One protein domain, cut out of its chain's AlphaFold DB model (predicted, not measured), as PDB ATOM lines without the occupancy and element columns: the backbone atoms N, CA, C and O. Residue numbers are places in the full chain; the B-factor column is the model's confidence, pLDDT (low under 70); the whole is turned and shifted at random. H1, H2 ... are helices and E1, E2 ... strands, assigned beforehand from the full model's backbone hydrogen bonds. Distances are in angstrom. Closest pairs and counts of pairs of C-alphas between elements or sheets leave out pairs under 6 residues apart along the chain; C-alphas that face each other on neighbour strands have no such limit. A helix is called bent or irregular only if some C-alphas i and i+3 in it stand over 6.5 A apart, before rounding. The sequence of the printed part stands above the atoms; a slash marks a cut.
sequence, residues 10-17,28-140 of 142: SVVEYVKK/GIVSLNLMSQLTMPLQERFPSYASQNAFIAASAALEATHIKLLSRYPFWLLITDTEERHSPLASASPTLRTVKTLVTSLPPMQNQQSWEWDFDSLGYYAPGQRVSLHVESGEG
ATOM      1  N   SER A  10     174.924 156.492 170.678       71.88
ATOM      2  CA  SER A  10     174.572 155.674 171.847       71.88
ATOM      3  C   SER A  10     175.758 154.933 172.461       71.88
ATOM      4  O   SER A  10     175.733 154.725 173.670       71.88
ATOM      5  N   VAL A  11     176.807 154.593 171.699       75.25
ATOM      6  CA  VAL A  11     177.995 153.902 172.249       75.25
ATOM      7  C   VAL A  11     178.875 154.868 173.046       75.25
ATOM      8  O   VAL A  11     179.245 154.583 174.181       75.25
ATOM      9  N   VAL A  12     179.152 156.052 172.494       76.62
ATOM     10  CA  VAL A  12     179.928 157.088 173.193       76.62
ATOM     11  C   VAL A  12     179.191 157.563 174.448       76.62
ATOM     12  O   VAL A  12     179.785 157.662 175.521       76.62
ATOM     13  N   GLU A  13     177.883 157.808 174.348       80.62
ATOM     14  CA  GLU A  13     177.063 158.173 175.509       80.62
ATOM     15  C   GLU A  13     176.949 157.036 176.529       80.62
ATOM     16  O   GLU A  13     176.839 157.304 177.724       80.62
ATOM     17  N   TYR A  14     177.001 155.775 176.094       81.81
ATOM     18  CA  TYR A  14     177.088 154.633 177.001       81.81
ATOM     19  C   TYR A  14     178.397 154.658 177.794       81.81
ATOM     20  O   TYR A  14     178.345 154.619 179.021       81.81
ATOM     21  N   VAL A  15     179.548 154.807 177.124       82.69
ATOM     22  CA  VAL A  15     180.862 154.873 177.790       82.69
ATOM     23  C   VAL A  15     180.919 156.025 178.792       82.69
ATOM     24  O   VAL A  15     181.335 155.826 179.928       82.69
ATOM     25  N   LYS A  16     180.414 157.210 178.427       81.81
ATOM     26  CA  LYS A  16     180.353 158.369 179.337       81.81
ATOM     27  C   LYS A  16     179.496 158.139 180.587       81.81
ATOM     28  O   LYS A  16     179.695 158.819 181.589       81.81
ATOM     29  N   LYS A  17     178.519 157.231 180.522       84.94
ATOM     30  CA  LYS A  17     177.632 156.883 181.644       84.94
ATOM     31  C   LYS A  17     178.177 155.750 182.506       84.94
ATOM     32  O   LYS A  17     177.585 155.469 183.549       84.94
ATOM     33  N   GLY A  28     199.774 151.936 195.905       89.69
ATOM     34  CA  GLY A  28     199.965 152.019 194.463       89.69
ATOM     35  C   GLY A  28     199.232 150.962 193.647       89.69
ATOM     36  O   GLY A  28     198.596 150.060 194.196       89.69
ATOM     37  N   ILE A  29     199.302 151.087 192.324       91.69
ATOM     38  CA  ILE A  29     198.635 150.184 191.383       91.69
ATOM     39  C   ILE A  29     199.530 149.853 190.188       91.69
ATOM     40  O   ILE A  29     200.232 150.712 189.663       91.69
ATOM     41  N   VAL A  30     199.465 148.607 189.723       91.75
ATOM     42  CA  VAL A  30     200.011 148.210 188.422       91.75
ATOM     43  C   VAL A  30     198.838 147.929 187.501       91.75
ATOM     44  O   VAL A  30     198.023 147.047 187.766       91.75
ATOM     45  N   SER A  31     198.747 148.692 186.422       90.50
ATOM     46  CA  SER A  31     197.828 148.433 185.327       90.50
ATOM     47  C   SER A  31     198.583 147.712 184.228       90.50
ATOM     48  O   SER A  31     199.168 148.351 183.357       90.50
ATOM     49  N   LEU A  32     198.532 146.383 184.259       88.19
ATOM     50  CA  LEU A  32     198.849 145.582 183.088       88.19
ATOM     51  C   LEU A  32     197.592 145.521 182.239       88.19
ATOM     52  O   LEU A  32     196.625 144.854 182.603       88.19
ATOM     53  N   ASN A  33     197.584 146.271 181.155       71.69
ATOM     54  CA  ASN A  33     196.407 146.351 180.330       71.69
ATOM     55  C   ASN A  33     196.838 146.353 178.885       71.69
ATOM     56  O   ASN A  33     197.400 147.333 178.417       71.69
ATOM     57  N   LEU A  34     196.577 145.249 178.198       65.62
ATOM     58  CA  LEU A  34     196.644 145.281 176.756       65.62
ATOM     59  C   LEU A  34     195.402 146.066 176.319       65.62
ATOM     60  O   LEU A  34     194.303 145.533 176.457       65.62
ATOM     61  N   MET A  35     195.518 147.337 175.912       62.94
ATOM     62  CA  MET A  35     194.366 148.203 175.593       62.94
ATOM     63  C   MET A  35     193.395 147.531 174.612       62.94
ATOM     64  O   MET A  35     192.185 147.765 174.684       62.94
ATOM     65  N   SER A  36     193.901 146.637 173.754       65.38
ATOM     66  CA  SER A  36     193.092 145.749 172.912       65.38
ATOM     67  C   SER A  36     191.956 145.057 173.689       65.38
ATOM     68  O   SER A  36     190.829 144.996 173.198       65.38
ATOM     69  N   GLN A  37     192.183 144.645 174.940       72.12
ATOM     70  CA  GLN A  37     191.191 144.016 175.819       72.12
ATOM     71  C   GLN A  37     190.164 144.992 176.408       72.12
ATOM     72  O   GLN A  37     189.013 144.601 176.603       72.12
ATOM     73  N   LEU A  38     190.520 146.260 176.664       76.19
ATOM     74  CA  LEU A  38     189.551 147.240 177.186       76.19
ATOM     75  C   LEU A  38     188.389 147.456 176.225       76.19
ATOM     76  O   LEU A  38     187.267 147.719 176.656       76.19
ATOM     77  N   THR A  39     188.659 147.378 174.927       79.69
ATOM     78  CA  THR A  39     187.664 147.678 173.898       79.69
ATOM     79  C   THR A  39     186.820 146.459 173.512       79.69
ATOM     80  O   THR A  39     185.732 146.643 172.962       79.69
ATOM     81  N   MET A  40     187.233 145.233 173.871       79.31
ATOM     82  CA  MET A  40     186.495 143.995 173.568       79.31
ATOM     83  C   MET A  40     185.042 144.013 174.074       79.31
ATOM     84  O   MET A  40     184.145 143.737 173.275       79.31
ATOM     85  N   PRO A  41     184.732 144.434 175.319       79.44
ATOM     86  CA  PRO A  41     183.343 144.516 175.774       79.44
ATOM     87  C   PRO A  41     182.476 145.475 174.946       79.44
ATOM     88  O   PRO A  41     181.260 145.293 174.863       79.44
ATOM     89  N   LEU A  42     183.069 146.506 174.326       79.12
ATOM     90  CA  LEU A  42     182.346 147.386 173.401       79.12
ATOM     91  C   LEU A  42     182.025 146.656 172.093       79.12
ATOM     92  O   LEU A  42     180.912 146.793 171.592       79.12
ATOM     93  N   GLN A  43     182.962 145.860 171.572       77.06
ATOM     94  CA  GLN A  43     182.768 145.052 170.362       77.06
ATOM     95  C   GLN A  43     181.686 143.983 170.562       77.06
ATOM     96  O   GLN A  43     180.810 143.823 169.715       77.06
ATOM     97  N   GLU A  44     181.700 143.294 171.704       80.25
ATOM     98  CA  GLU A  44     180.711 142.262 172.041       80.25
ATOM     99  C   GLU A  44     179.307 142.840 172.242       80.25
ATOM    100  O   GLU A  44     178.310 142.253 171.819       80.25
ATOM    101  N   ARG A  45     179.212 144.005 172.897       77.38
ATOM    102  CA  ARG A  45     177.928 144.627 173.242       77.38
ATOM    103  C   ARG A  45     177.303 145.409 172.088       77.38
ATOM    104  O   ARG A  45     176.081 145.550 172.056       77.38
ATOM    105  N   PHE A  46     178.115 145.903 171.158       75.56
ATOM    106  CA  PHE A  46     177.676 146.677 169.995       75.56
ATOM    107  C   PHE A  46     178.213 146.061 168.689       75.56
ATOM    108  O   PHE A  46     178.970 146.713 167.968       75.56
ATOM    109  N   PRO A  47     177.813 144.816 168.355       65.50
ATOM    110  CA  PRO A  47     178.381 144.062 167.232       65.50
ATOM    111  C   PRO A  47     178.062 144.690 165.867       65.50
ATOM    112  O   PRO A  47     178.830 144.568 164.914       65.50
ATOM    113  N   SER A  48     176.935 145.400 165.763       61.81
ATOM    114  CA  SER A  48     176.583 146.247 164.626       61.81
ATOM    115  C   SER A  48     177.171 147.636 164.840       61.81
ATOM    116  O   SER A  48     176.489 148.548 165.309       61.81
ATOM    117  N   TYR A  49     178.464 147.782 164.543       62.00
ATOM    118  CA  TYR A  49     179.177 149.044 164.712       62.00
ATOM    119  C   TYR A  49     178.423 150.192 164.057       62.00
ATOM    120  O   TYR A  49     178.216 150.247 162.843       62.00
ATOM    121  N   ALA A  50     178.086 151.170 164.876       58.41
ATOM    122  CA  ALA A  50     177.559 152.421 164.414       58.41
ATOM    123  C   ALA A  50     178.725 153.293 163.908       58.41
ATOM    124  O   ALA A  50     179.138 154.231 164.564       58.41
ATOM    125  N   SER A  51     179.282 152.973 162.734       74.06
ATOM    126  CA  SER A  51     180.490 153.575 162.128       74.06
ATOM    127  C   SER A  51     181.810 153.355 162.900       74.06
ATOM    128  O   SER A  51     181.878 153.478 164.122       74.06
ATOM    129  N   GLN A  52     182.902 153.107 162.166       78.06
ATOM    130  CA  GLN A  52     184.260 152.969 162.719       78.06
ATOM    131  C   GLN A  52     184.668 154.167 163.596       78.06
ATOM    132  O   GLN A  52     185.309 153.999 164.630       78.06
ATOM    133  N   ASN A  53     184.246 155.376 163.220       82.00
ATOM    134  CA  ASN A  53     184.584 156.598 163.946       82.00
ATOM    135  C   ASN A  53     183.978 156.637 165.352       82.00
ATOM    136  O   ASN A  53     184.643 157.085 166.283       82.00
ATOM    137  N   ALA A  54     182.743 156.161 165.533       80.06
ATOM    138  CA  ALA A  54     182.150 156.133 166.868       80.06
ATOM    139  C   ALA A  54     182.745 155.031 167.741       80.06
ATOM    140  O   ALA A  54     182.860 155.231 168.947       80.06
ATOM    141  N   PHE A  55     183.171 153.912 167.147       81.31
ATOM    142  CA  PHE A  55     183.938 152.902 167.873       81.31
ATOM    143  C   PHE A  55     185.258 153.488 168.384       81.31
ATOM    144  O   PHE A  55     185.507 153.448 169.581       81.31
ATOM    145  N   ILE A  56     186.038 154.138 167.513       85.56
ATOM    146  CA  ILE A  56     187.296 154.800 167.901       85.56
ATOM    147  C   ILE A  56     187.054 155.847 168.995       85.56
ATOM    148  O   ILE A  56     187.785 155.888 169.979       85.56
ATOM    149  N   ALA A  57     186.007 156.669 168.865       86.38
ATOM    150  CA  ALA A  57     185.671 157.672 169.874       86.38
ATOM    151  C   ALA A  57     185.272 157.047 171.224       86.38
ATOM    152  O   ALA A  57     185.639 157.568 172.277       86.38
ATOM    153  N   ALA A  58     184.532 155.936 171.207       86.12
ATOM    154  CA  ALA A  58     184.149 155.211 172.413       86.12
ATOM    155  C   ALA A  58     185.356 154.531 173.079       86.12
ATOM    156  O   ALA A  58     185.508 154.647 174.294       86.12
ATOM    157  N   SER A  59     186.234 153.902 172.293       87.62
ATOM    158  CA  SER A  59     187.500 153.332 172.764       87.62
ATOM    159  C   SER A  59     188.380 154.404 173.402       87.62
ATOM    160  O   SER A  59     188.765 154.258 174.556       87.62
ATOM    161  N   ALA A  60     188.577 155.544 172.732       89.19
ATOM    162  CA  ALA A  60     189.358 156.655 173.275       89.19
ATOM    163  C   ALA A  60     188.776 157.188 174.596       89.19
ATOM    164  O   ALA A  60     189.517 157.471 175.535       89.19
ATOM    165  N   ALA A  61     187.447 157.296 174.707       88.62
ATOM    166  CA  ALA A  61     186.791 157.715 175.945       88.62
ATOM    167  C   ALA A  61     186.973 156.701 177.088       88.62
ATOM    168  O   ALA A  61     187.135 157.098 178.248       88.62
ATOM    169  N   LEU A  62     186.949 155.403 176.775       89.00
ATOM    170  CA  LEU A  62     187.162 154.334 177.745       89.00
ATOM    171  C   LEU A  62     188.620 154.296 178.223       89.00
ATOM    172  O   LEU A  62     188.862 154.318 179.428       89.00
ATOM    173  N   GLU A  63     189.578 154.330 177.296       89.62
ATOM    174  CA  GLU A  63     191.014 154.374 177.594       89.62
ATOM    175  C   GLU A  63     191.380 155.620 178.415       89.62
ATOM    176  O   GLU A  63     192.056 155.517 179.439       89.62
ATOM    177  N   ALA A  64     190.864 156.798 178.048       88.81
ATOM    178  CA  ALA A  64     191.095 158.031 178.803       88.81
ATOM    179  C   ALA A  64     190.517 157.956 180.228       88.81
ATOM    180  O   ALA A  64     191.112 158.465 181.182       88.81
ATOM    181  N   THR A  65     189.365 157.300 180.394       88.88
ATOM    182  CA  THR A  65     188.756 157.072 181.712       88.88
ATOM    183  C   THR A  65     189.597 156.109 182.552       88.88
ATOM    184  O   THR A  65     189.781 156.360 183.746       88.88
ATOM    185  N   HIS A  66     190.149 155.056 181.940       89.06
ATOM    186  CA  HIS A  66     191.081 154.127 182.585       89.06
ATOM    187  C   HIS A  66     192.351 154.845 183.050       89.06
ATOM    188  O   HIS A  66     192.705 154.770 184.222       89.06
ATOM    189  N   ILE A  67     192.978 155.645 182.184       89.06
ATOM    190  CA  ILE A  67     194.157 156.455 182.533       89.06
ATOM    191  C   ILE A  67     193.853 157.402 183.705       89.06
ATOM    192  O   ILE A  67     194.620 157.486 184.664       89.06
ATOM    193  N   LYS A  68     192.696 158.075 183.683       88.50
ATOM    194  CA  LYS A  68     192.255 158.959 184.777       88.50
ATOM    195  C   LYS A  68     192.004 158.211 186.093       88.50
ATOM    196  O   LYS A  68     192.056 158.810 187.165       88.50
ATOM    197  N   LEU A  69     191.676 156.922 186.041       88.50
ATOM    198  CA  LEU A  69     191.555 156.097 187.241       88.50
ATOM    199  C   LEU A  69     192.931 155.823 187.861       88.50
ATOM    200  O   LEU A  69     193.055 155.901 189.082       88.50
ATOM    201  N   LEU A  70     193.959 155.579 187.042       88.81
ATOM    202  CA  LEU A  70     195.332 155.362 187.518       88.81
ATOM    203  C   LEU A  70     195.885 156.591 188.241       88.81
ATOM    204  O   LEU A  70     196.478 156.456 189.307       88.81
ATOM    205  N   SER A  71     195.580 157.793 187.746       85.06
ATOM    206  CA  SER A  71     196.031 159.046 188.365       85.06
ATOM    207  C   SER A  71     195.428 159.333 189.750       85.06
ATOM    208  O   SER A  71     195.715 160.377 190.330       85.06
ATOM    209  N   ARG A  72     194.542 158.476 190.277       87.81
ATOM    210  CA  ARG A  72     194.037 158.578 191.659       87.81
ATOM    211  C   ARG A  72     194.983 157.955 192.683       87.81
ATOM    212  O   ARG A  72     194.789 158.169 193.877       87.81
ATOM    213  N   TYR A  73     195.955 157.172 192.225       89.31
ATOM    214  CA  TYR A  73     196.941 156.528 193.078       89.31
ATOM    215  C   TYR A  73     198.225 157.353 193.103       89.31
ATOM    216  O   TYR A  73     198.637 157.837 192.049       89.31
ATOM    217  N   PRO A  74     198.868 157.503 194.273       89.25
ATOM    218  CA  PRO A  74     200.121 158.246 194.370       89.25
ATOM    219  C   PRO A  74     201.260 157.531 193.634       89.25
ATOM    220  O   PRO A  74     202.108 158.187 193.047       89.25
ATOM    221  N   PHE A  75     201.238 156.195 193.596       91.81
ATOM    222  CA  PHE A  75     202.146 155.397 192.780       91.81
ATOM    223  C   PHE A  75     201.345 154.569 191.780       91.81
ATOM    224  O   PHE A  75     200.475 153.784 192.161       91.81
ATOM    225  N   TRP A  76     201.629 154.716 190.490       93.19
ATOM    226  CA  TRP A  76     201.038 153.859 189.469       93.19
ATOM    227  C   TRP A  76     202.049 153.501 188.388       93.19
ATOM    228  O   TRP A  76     202.880 154.325 188.024       93.19
ATOM    229  N   LEU A  77     201.953 152.274 187.880       93.81
ATOM    230  CA  LEU A  77     202.695 151.767 186.726       93.81
ATOM    231  C   LEU A  77     201.684 151.356 185.659       93.81
ATOM    232  O   LEU A  77     200.792 150.546 185.925       93.81
ATOM    233  N   LEU A  78     201.816 151.907 184.458       93.44
ATOM    234  CA  LEU A  78     201.070 151.475 183.283       93.44
ATOM    235  C   LEU A  78     201.982 150.604 182.422       93.44
ATOM    236  O   LEU A  78     203.113 150.992 182.153       93.44
ATOM    237  N   ILE A  79     201.489 149.445 181.995       93.69
ATOM    238  CA  ILE A  79     202.094 148.602 180.962       93.69
ATOM    239  C   ILE A  79     200.999 148.324 179.938       93.69
ATOM    240  O   ILE A  79     199.979 147.725 180.291       93.69
ATOM    241  N   THR A  80     201.193 148.772 178.701       93.06
ATOM    242  CA  THR A  80     200.179 148.672 177.651       93.06
ATOM    243  C   THR A  80     200.769 148.489 176.270       93.06
ATOM    244  O   THR A  80     201.795 149.074 175.946       93.06
ATOM    245  N   ASP A  81     200.092 147.718 175.424       92.50
ATOM    246  CA  ASP A  81     200.350 147.756 173.992       92.50
ATOM    247  C   ASP A  81     199.813 149.061 173.387       92.50
ATOM    248  O   ASP A  81     198.790 149.595 173.827       92.50
ATOM    249  N   THR A  82     200.533 149.593 172.401       92.62
ATOM    250  CA  THR A  82     200.130 150.780 171.637       92.62
ATOM    251  C   THR A  82     199.769 150.444 170.192       92.62
ATOM    252  O   THR A  82     198.935 151.124 169.579       92.62
ATOM    253  N   GLU A  83     200.329 149.356 169.661       92.44
ATOM    254  CA  GLU A  83     199.999 148.827 168.343       92.44
ATOM    255  C   GLU A  83     200.253 147.318 168.210       92.44
ATOM    256  O   GLU A  83     201.217 146.770 168.745       92.44
ATOM    257  N   GLU A  84     199.406 146.671 167.412       92.38
ATOM    258  CA  GLU A  84     199.576 145.330 166.859       92.38
ATOM    259  C   GLU A  84     200.300 145.423 165.509       92.38
ATOM    260  O   GLU A  84     199.879 146.146 164.598       92.38
ATOM    261  N   ARG A  85     201.380 144.661 165.345       92.88
ATOM    262  CA  ARG A  85     202.166 144.543 164.115       92.88
ATOM    263  C   ARG A  85     201.967 143.155 163.520       92.88
ATOM    264  O   ARG A  85     202.393 142.153 164.083       92.88
ATOM    265  N   HIS A  86     201.339 143.099 162.351       92.62
ATOM    266  CA  HIS A  86     201.070 141.867 161.618       92.62
ATOM    267  C   HIS A  86     202.092 141.695 160.498       92.62
ATOM    268  O   HIS A  86     202.128 142.493 159.556       92.62
ATOM    269  N   SER A  87     202.882 140.628 160.567       91.38
ATOM    270  CA  SER A  87     203.846 140.253 159.532       91.38
ATOM    271  C   SER A  87     203.471 138.903 158.910       91.38
ATOM    272  O   SER A  87     203.013 138.015 159.622       91.38
ATOM    273  N   PRO A  88     203.610 138.696 157.592       90.06
ATOM    274  CA  PRO A  88     203.304 137.399 156.985       90.06
ATOM    275  C   PRO A  88     204.225 136.277 157.487       90.06
ATOM    276  O   PRO A  88     205.429 136.475 157.637       90.06
ATOM    277  N   LEU A  89     203.678 135.071 157.691       85.44
ATOM    278  CA  LEU A  89     204.475 133.879 158.031       85.44
ATOM    279  C   LEU A  89     205.382 133.441 156.875       85.44
ATOM    280  O   LEU A  89     206.503 132.985 157.095       85.44
ATOM    281  N   ALA A  90     204.887 133.573 155.643       80.19
ATOM    282  CA  ALA A  90     205.642 133.304 154.431       80.19
ATOM    283  C   ALA A  90     206.318 134.591 153.943       80.19
ATOM    284  O   ALA A  90     205.658 135.611 153.760       80.19
ATOM    285  N   SER A  91     207.620 134.528 153.661       59.97
ATOM    286  CA  SER A  91     208.481 135.658 153.268       59.97
ATOM    287  C   SER A  91     208.154 136.305 151.907       59.97
ATOM    288  O   SER A  91     208.987 137.013 151.350       59.97
ATOM    289  N   ALA A  92     206.975 136.052 151.335       58.06
ATOM    290  CA  ALA A  92     206.625 136.444 149.972       58.06
ATOM    291  C   ALA A  92     206.092 137.883 149.847       58.06
ATOM    292  O   ALA A  92     206.022 138.400 148.737       58.06
ATOM    293  N   SER A  93     205.732 138.546 150.953       54.97
ATOM    294  CA  SER A  93     205.315 139.952 150.924       54.97
ATOM    295  C   SER A  93     205.785 140.706 152.174       54.97
ATOM    296  O   SER A  93     205.536 140.241 153.282       54.97
ATOM    297  N   PRO A  94     206.426 141.881 152.040       62.50
ATOM    298  CA  PRO A  94     206.909 142.680 153.166       62.50
ATOM    299  C   PRO A  94     205.829 143.605 153.752       62.50
ATOM    300  O   PRO A  94     206.155 144.548 154.467       62.50
ATOM    301  N   THR A  95     204.547 143.409 153.417       68.62
ATOM    302  CA  THR A  95     203.482 144.307 153.884       68.62
ATOM    303  C   THR A  95     203.210 144.073 155.366       68.62
ATOM    304  O   THR A  95     202.386 143.244 155.749       68.62
ATOM    305  N   LEU A  96     203.931 144.820 156.199       80.06
ATOM    306  CA  LEU A  96     203.637 144.983 157.611       80.06
ATOM    307  C   LEU A  96     202.319 145.753 157.728       80.06
ATOM    308  O   LEU A  96     202.207 146.883 157.250       80.06
ATOM    309  N   ARG A  97     201.309 145.135 158.340       89.25
ATOM    310  CA  ARG A  97     200.072 145.828 158.708       89.25
ATOM    311  C   ARG A  97     200.162 146.202 160.178       89.25
ATOM    312  O   ARG A  97     200.309 145.322 161.017       89.25
ATOM    313  N   THR A  98     199.997 147.483 160.475       91.12
ATOM    314  CA  THR A  98     199.931 147.983 161.849       91.12
ATOM    315  C   THR A  98     198.494 148.344 162.203       91.12
ATOM    316  O   THR A  98     197.807 149.012 161.426       91.12
ATOM    317  N   VAL A  99     198.031 147.902 163.368       88.88
ATOM    318  CA  VAL A  99     196.728 148.250 163.941       88.88
ATOM    319  C   VAL A  99     196.981 148.964 165.261       88.88
ATOM    320  O   VAL A  99     197.625 148.417 166.145       88.88
ATOM    321  N   LYS A 100     196.493 150.199 165.402       89.50
ATOM    322  CA  LYS A 100     196.587 150.918 166.676       89.50
ATOM    323  C   LYS A 100     195.649 150.286 167.694       89.50
ATOM    324  O   LYS A 100     194.455 150.171 167.413       89.50
ATOM    325  N   THR A 101     196.187 149.929 168.851       88.94
ATOM    326  CA  THR A 101     195.413 149.395 169.977       88.94
ATOM    327  C   THR A 101     195.180 150.448 171.047       88.94
ATOM    328  O   THR A 101     194.122 150.449 171.660       88.94
ATOM    329  N   LEU A 102     196.106 151.401 171.188       90.00
ATOM    330  CA  LEU A 102     195.902 152.633 171.936       90.00
ATOM    331  C   LEU A 102     195.441 153.746 170.983       90.00
ATOM    332  O   LEU A 102     196.136 154.101 170.023       90.00
ATOM    333  N   VAL A 103     194.275 154.327 171.258       89.50
ATOM    334  CA  VAL A 103     193.718 155.442 170.474       89.50
ATOM    335  C   VAL A 103     193.647 156.759 171.252       89.50
ATOM    336  O   VAL A 103     193.454 157.811 170.641       89.50
ATOM    337  N   THR A 104     193.849 156.736 172.570       88.62
ATOM    338  CA  THR A 104     194.098 157.929 173.392       88.62
ATOM    339  C   THR A 104     195.594 158.246 173.514       88.62
ATOM    340  O   THR A 104     196.458 157.418 173.250       88.62
ATOM    341  N   SER A 105     195.932 159.460 173.945       89.56
ATOM    342  CA  SER A 105     197.307 159.780 174.341       89.56
ATOM    343  C   SER A 105     197.630 159.174 175.705       89.56
ATOM    344  O   SER A 105     196.817 159.266 176.629       89.56
ATOM    345  N   LEU A 106     198.835 158.614 175.841       89.69
ATOM    346  CA  LEU A 106     199.375 158.256 177.149       89.69
ATOM    347  C   LEU A 106     199.583 159.522 177.992       89.69
ATOM    348  O   LEU A 106     199.928 160.581 177.452       89.69
ATOM    349  N   PRO A 107     199.367 159.443 179.315       89.69
ATOM    350  CA  PRO A 107     199.743 160.527 180.212       89.69
ATOM    351  C   PRO A 107     201.274 160.703 180.218       89.69
ATOM    352  O   PRO A 107     202.005 159.792 179.825       89.69
ATOM    353  N   PRO A 108     201.797 161.840 180.711       90.94
ATOM    354  CA  PRO A 108     203.215 161.949 181.025       90.94
ATOM    355  C   PRO A 108     203.623 160.847 182.009       90.94
ATOM    356  O   PRO A 108     203.024 160.721 183.077       90.94
ATOM    357  N   MET A 109     204.635 160.066 181.639       93.12
ATOM    358  CA  MET A 109     205.170 158.977 182.456       93.12
ATOM    359  C   MET A 109     206.662 159.169 182.711       93.12
ATOM    360  O   MET A 109     207.385 159.660 181.840       93.12
ATOM    361  N   GLN A 110     207.119 158.747 183.883       94.81
ATOM    362  CA  GLN A 110     208.528 158.620 184.243       94.81
ATOM    363  C   GLN A 110     209.028 157.204 183.932       94.81
ATOM    364  O   GLN A 110     208.231 156.282 183.761       94.81
ATOM    365  N   ASN A 111     210.354 157.040 183.851       95.38
ATOM    366  CA  ASN A 111     211.009 155.739 183.663       95.38
ATOM    367  C   ASN A 111     210.454 154.934 182.472       95.38
ATOM    368  O   ASN A 111     210.286 153.721 182.563       95.38
ATOM    369  N   GLN A 112     210.150 155.623 181.365       96.31
ATOM    370  CA  GLN A 112     209.506 155.002 180.210       96.31
ATOM    371  C   GLN A 112     210.391 153.932 179.573       96.31
ATOM    372  O   GLN A 112     211.578 154.156 179.327       96.31
ATOM    373  N   GLN A 113     209.789 152.788 179.269       96.81
ATOM    374  CA  GLN A 113     210.425 151.694 178.540       96.81
ATOM    375  C   GLN A 113     209.496 151.213 177.436       96.81
ATOM    376  O   GLN A 113     208.277 151.218 177.613       96.81
ATOM    377  N   SER A 114     210.071 150.750 176.331       96.19
ATOM    378  CA  SER A 114     209.327 150.098 175.261       96.19
ATOM    379  C   SER A 114     210.014 148.817 174.808       96.19
ATOM    380  O   SER A 114     211.242 148.700 174.839       96.19
ATOM    381  N   TRP A 115     209.210 147.834 174.416       96.12
ATOM    382  CA  TRP A 115     209.681 146.569 173.862       96.12
ATOM    383  C   TRP A 115     208.659 145.993 172.885       96.12
ATOM    384  O   TRP A 115     207.506 146.418 172.830       96.12
ATOM    385  N   GLU A 116     209.088 145.010 172.102       94.31
ATOM    386  CA  GLU A 116     208.178 144.185 171.313       94.31
ATOM    387  C   GLU A 116     207.852 142.906 172.079       94.31
ATOM    388  O   GLU A 116     208.740 142.262 172.641       94.31
ATOM    389  N   TRP A 117     206.579 142.526 172.093       92.75
ATOM    390  CA  TRP A 117     206.133 141.251 172.632       92.75
ATOM    391  C   TRP A 117     205.568 140.371 171.517       92.75
ATOM    392  O   TRP A 117     204.591 140.730 170.863       92.75
ATOM    393  N   ASP A 118     206.179 139.205 171.311       92.69
ATOM    394  CA  ASP A 118     205.694 138.189 170.378       92.69
ATOM    395  C   ASP A 118     204.396 137.557 170.900       92.69
ATOM    396  O   ASP A 118     204.417 136.657 171.743       92.69
ATOM    397  N   PHE A 119     203.258 138.045 170.408       91.31
ATOM    398  CA  PHE A 119     201.932 137.611 170.848       91.31
ATOM    399  C   PHE A 119     201.487 136.313 170.166       91.31
ATOM    400  O   PHE A 119     201.016 135.390 170.827       91.31
ATOM    401  N   ASP A 120     201.667 136.219 168.849       92.12
ATOM    402  CA  ASP A 120     201.344 135.022 168.075       92.12
ATOM    403  C   ASP A 120     202.371 134.811 166.963       92.12
ATOM    404  O   ASP A 120     202.454 135.583 166.013       92.12
ATOM    405  N   SER A 121     203.157 133.744 167.060       90.69
ATOM    406  CA  SER A 121     204.171 133.390 166.060       90.69
ATOM    407  C   SER A 121     203.711 132.316 165.073       90.69
ATOM    408  O   SER A 121     204.431 132.030 164.111       90.69
ATOM    409  N   LEU A 122     202.532 131.724 165.299       91.06
ATOM    410  CA  LEU A 122     202.020 130.562 164.566       91.06
ATOM    411  C   LEU A 122     200.782 130.886 163.719       91.06
ATOM    412  O   LEU A 122     200.427 130.099 162.842       91.06
ATOM    413  N   GLY A 123     200.162 132.047 163.931       88.62
ATOM    414  CA  GLY A 123     199.006 132.514 163.170       88.62
ATOM    415  C   GLY A 123     197.686 131.915 163.638       88.62
ATOM    416  O   GLY A 123     196.776 131.734 162.828       88.62
ATOM    417  N   TYR A 124     197.572 131.586 164.926       89.62
ATOM    418  CA  TYR A 124     196.308 131.166 165.534       89.62
ATOM    419  C   TYR A 124     195.335 132.331 165.732       89.62
ATOM    420  O   TYR A 124     194.130 132.153 165.573       89.62
ATOM    421  N   TYR A 125     195.850 133.515 166.063       87.56
ATOM    422  CA  TYR A 125     195.070 134.740 166.207       87.56
ATOM    423  C   TYR A 125     194.788 135.382 164.846       87.56
ATOM    424  O   TYR A 125     193.651 135.751 164.553       87.56
ATOM    425  N   ALA A 126     195.808 135.471 163.988       87.00
ATOM    426  CA  ALA A 126     195.695 136.022 162.641       87.00
ATOM    427  C   ALA A 126     196.200 135.000 161.605       87.00
ATOM    428  O   ALA A 126     197.411 134.882 161.401       87.00
ATOM    429  N   PRO A 127     195.299 134.257 160.926       90.12
ATOM    430  CA  PRO A 127     195.690 133.204 159.994       90.12
ATOM    431  C   PRO A 127     196.697 133.671 158.937       90.12
ATOM    432  O   PRO A 127     196.459 134.630 158.202       90.12
ATOM    433  N   GLY A 128     197.828 132.966 158.846       89.19
ATOM    434  CA  GLY A 128     198.900 133.273 157.892       89.19
ATOM    435  C   GLY A 128     199.848 134.399 158.325       89.19
ATOM    436  O   GLY A 128     200.751 134.751 157.559       89.19
ATOM    437  N   GLN A 129     199.676 134.955 159.525       91.19
ATOM    438  CA  GLN A 129     200.453 136.085 160.030       91.19
ATOM    439  C   GLN A 129     201.070 135.780 161.397       91.19
ATOM    440  O   GLN A 129     200.517 135.027 162.188       91.19
ATOM    441  N   ARG A 130     202.219 136.392 161.676       92.50
ATOM    442  CA  ARG A 130     202.727 136.604 163.029       92.50
ATOM    443  C   ARG A 130     202.220 137.945 163.528       92.50
ATOM    444  O   ARG A 130     202.157 138.899 162.747       92.50
ATOM    445  N   VAL A 131     201.912 138.021 164.810       92.38
ATOM    446  CA  VAL A 131     201.495 139.243 165.490       92.38
ATOM    447  C   VAL A 131     202.461 139.525 166.630       92.38
ATOM    448  O   VAL A 131     202.630 138.693 167.522       92.38
ATOM    449  N   SER A 132     203.085 140.698 166.596       93.81
ATOM    450  CA  SER A 132     203.807 141.265 167.732       93.81
ATOM    451  C   SER A 132     203.097 142.519 168.231       93.81
ATOM    452  O   SER A 132     202.417 143.210 167.473       93.81
ATOM    453  N   LEU A 133     203.226 142.796 169.522       93.25
ATOM    454  CA  LEU A 133     202.693 143.990 170.165       93.25
ATOM    455  C   LEU A 133     203.849 144.931 170.465       93.25
ATOM    456  O   LEU A 133     204.833 144.519 171.078       93.25
ATOM    457  N   HIS A 134     203.737 146.191 170.061       94.44
ATOM    458  CA  HIS A 134     204.612 147.227 170.592       94.44
ATOM    459  C   HIS A 134     204.067 147.644 171.954       94.44
ATOM    460  O   HIS A 134     202.952 148.159 172.044       94.44
ATOM    461  N   VAL A 135     204.833 147.373 173.004       94.12
ATOM    462  CA  VAL A 135     204.443 147.604 174.391       94.12
ATOM    463  C   VAL A 135     205.228 148.779 174.942       94.12
ATOM    464  O   VAL A 135     206.441 148.868 174.769       94.12
ATOM    465  N   GLU A 136     204.524 149.665 175.633       95.25
ATOM    466  CA  GLU A 136     205.082 150.776 176.386       95.25
ATOM    467  C   GLU A 136     204.757 150.608 177.868       95.25
ATOM    468  O   GLU A 136     203.688 150.127 178.255       95.25
ATOM    469  N   SER A 137     205.691 151.026 178.714       95.25
ATOM    470  CA  SER A 137     205.482 151.104 180.150       95.25
ATOM    471  C   SER A 137     206.018 152.398 180.725       95.25
ATOM    472  O   SER A 137     206.939 152.998 180.168       95.25
ATOM    473  N   GLY A 138     205.459 152.807 181.856       95.19
ATOM    474  CA  GLY A 138     205.954 153.952 182.595       95.19
ATOM    475  C   GLY A 138     205.175 154.213 183.874       95.19
ATOM    476  O   GLY A 138     204.051 153.741 184.070       95.19
ATOM    477  N   GLU A 139     205.814 154.964 184.758       94.88
ATOM    478  CA  GLU A 139     205.300 155.287 186.083       94.88
ATOM    479  C   GLU A 139     204.658 156.672 186.099       94.88
ATOM    480  O   GLU A 139     205.052 157.575 185.355       94.88
ATOM    481  N   GLY A 140     203.675 156.859 186.972       89.81
ATOM    482  CA  GLY A 140     203.108 158.171 187.231       89.81
ATOM    483  C   GLY A 140     204.104 159.161 187.814       89.81
ATOM    484  O   GLY A 140     205.042 158.756 188.496       89.81
TER     485      GLY A 140
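AT A GLANCE: This is residues 10 to 17 and 28 to 140 of the 142 residues of an uncharacterized protein of Bacteroidia bacterium (UniProt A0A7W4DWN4). A long, twisted sheet of five strands forms one wall of this domain, and a group of three helices reaches away from it. H2 and H3 each meet the sheet with one end alone, while H1 packs on H3 away from the sheet. The printed part has 121 residues, in the order H1, E1, H2, H3, E2, E3, E4, E5, a mixed class of helices and strands. The sheet is branched and mixed: E1 and E2 are parallel, and E2 with E3, E2 with E5 and E4 with E5 are antiparallel. The whole is flat, spanning 48 by 39 by 19 A, and only just compact, close to loose, with a radius of gyration of the C-alphas of 15.9 A.

HOW THE PARTS SIT: H1, residues 10 to 17, touches residues 54 to 62 of H3, residues 52 to 70, at a shallow tilt of 10 degrees, the same way; the closest C-alphas are those of Val 12 and Ala 58, 4.7 A. E1, residues 28 to 32, is parallel to E2, residues 75 to 88, with N 31 and O 77 2.8 A apart. H2, residues 35 to 45, touches residues 55 to 63 of H3 at a steep tilt of 54 degrees, opposite ways; the closest C-alphas are those of Thr 39 and Ser 59, 5.8 A. H2 only grazes the sheet with residues 35 to 36, and H3 only grazes it with residues 66 to 70. E1, H2, H3 and E2 make a strand-helix-strand unit, two parallel neighbour strands with helices between, and its crossover is right-handed. E3, residues 97 to 100, forms a hairpin with E2, with N 84 and O 99 2.8 A apart. E1 and E3 lie on one side of E2, and E5, residues 129 to 139, on the other side, with N 82 and O 134 2.8 A apart. E4, residues 110 to 120, forms a hairpin with E5, with N 115 and O 135 3.0 A apart. Every O i to N i+4 pair is within hydrogen-bond range in H1 and H3; H2 has 3 of 7, beside 4 of 8 O i to N i+3 pairs.

IN THESE COORDINATES: H1 begins at C-alpha 10, (174.572, 155.674, 171.847). H2 is only just irregular: C-alphas 38 and 41 are 6.9 A apart. H3 is 27.3 A long, E2 40.1 A, E4 29.5 A and E5 32.7 A, which ends at C-alpha 139, (205.300, 155.287, 186.083).

THE WHOLE: The C-alphas of Pro 74 and Ala 92 are the two farthest apart, 49.9 A. Residues 18 to 27 are not printed, and C-alphas 17 and 28 are 26.2 A apart across this cut. Of the links printed whole, none is long. The model's confidence is under 70 at residues 34 to 36, 47 to 50 and 91 to 95.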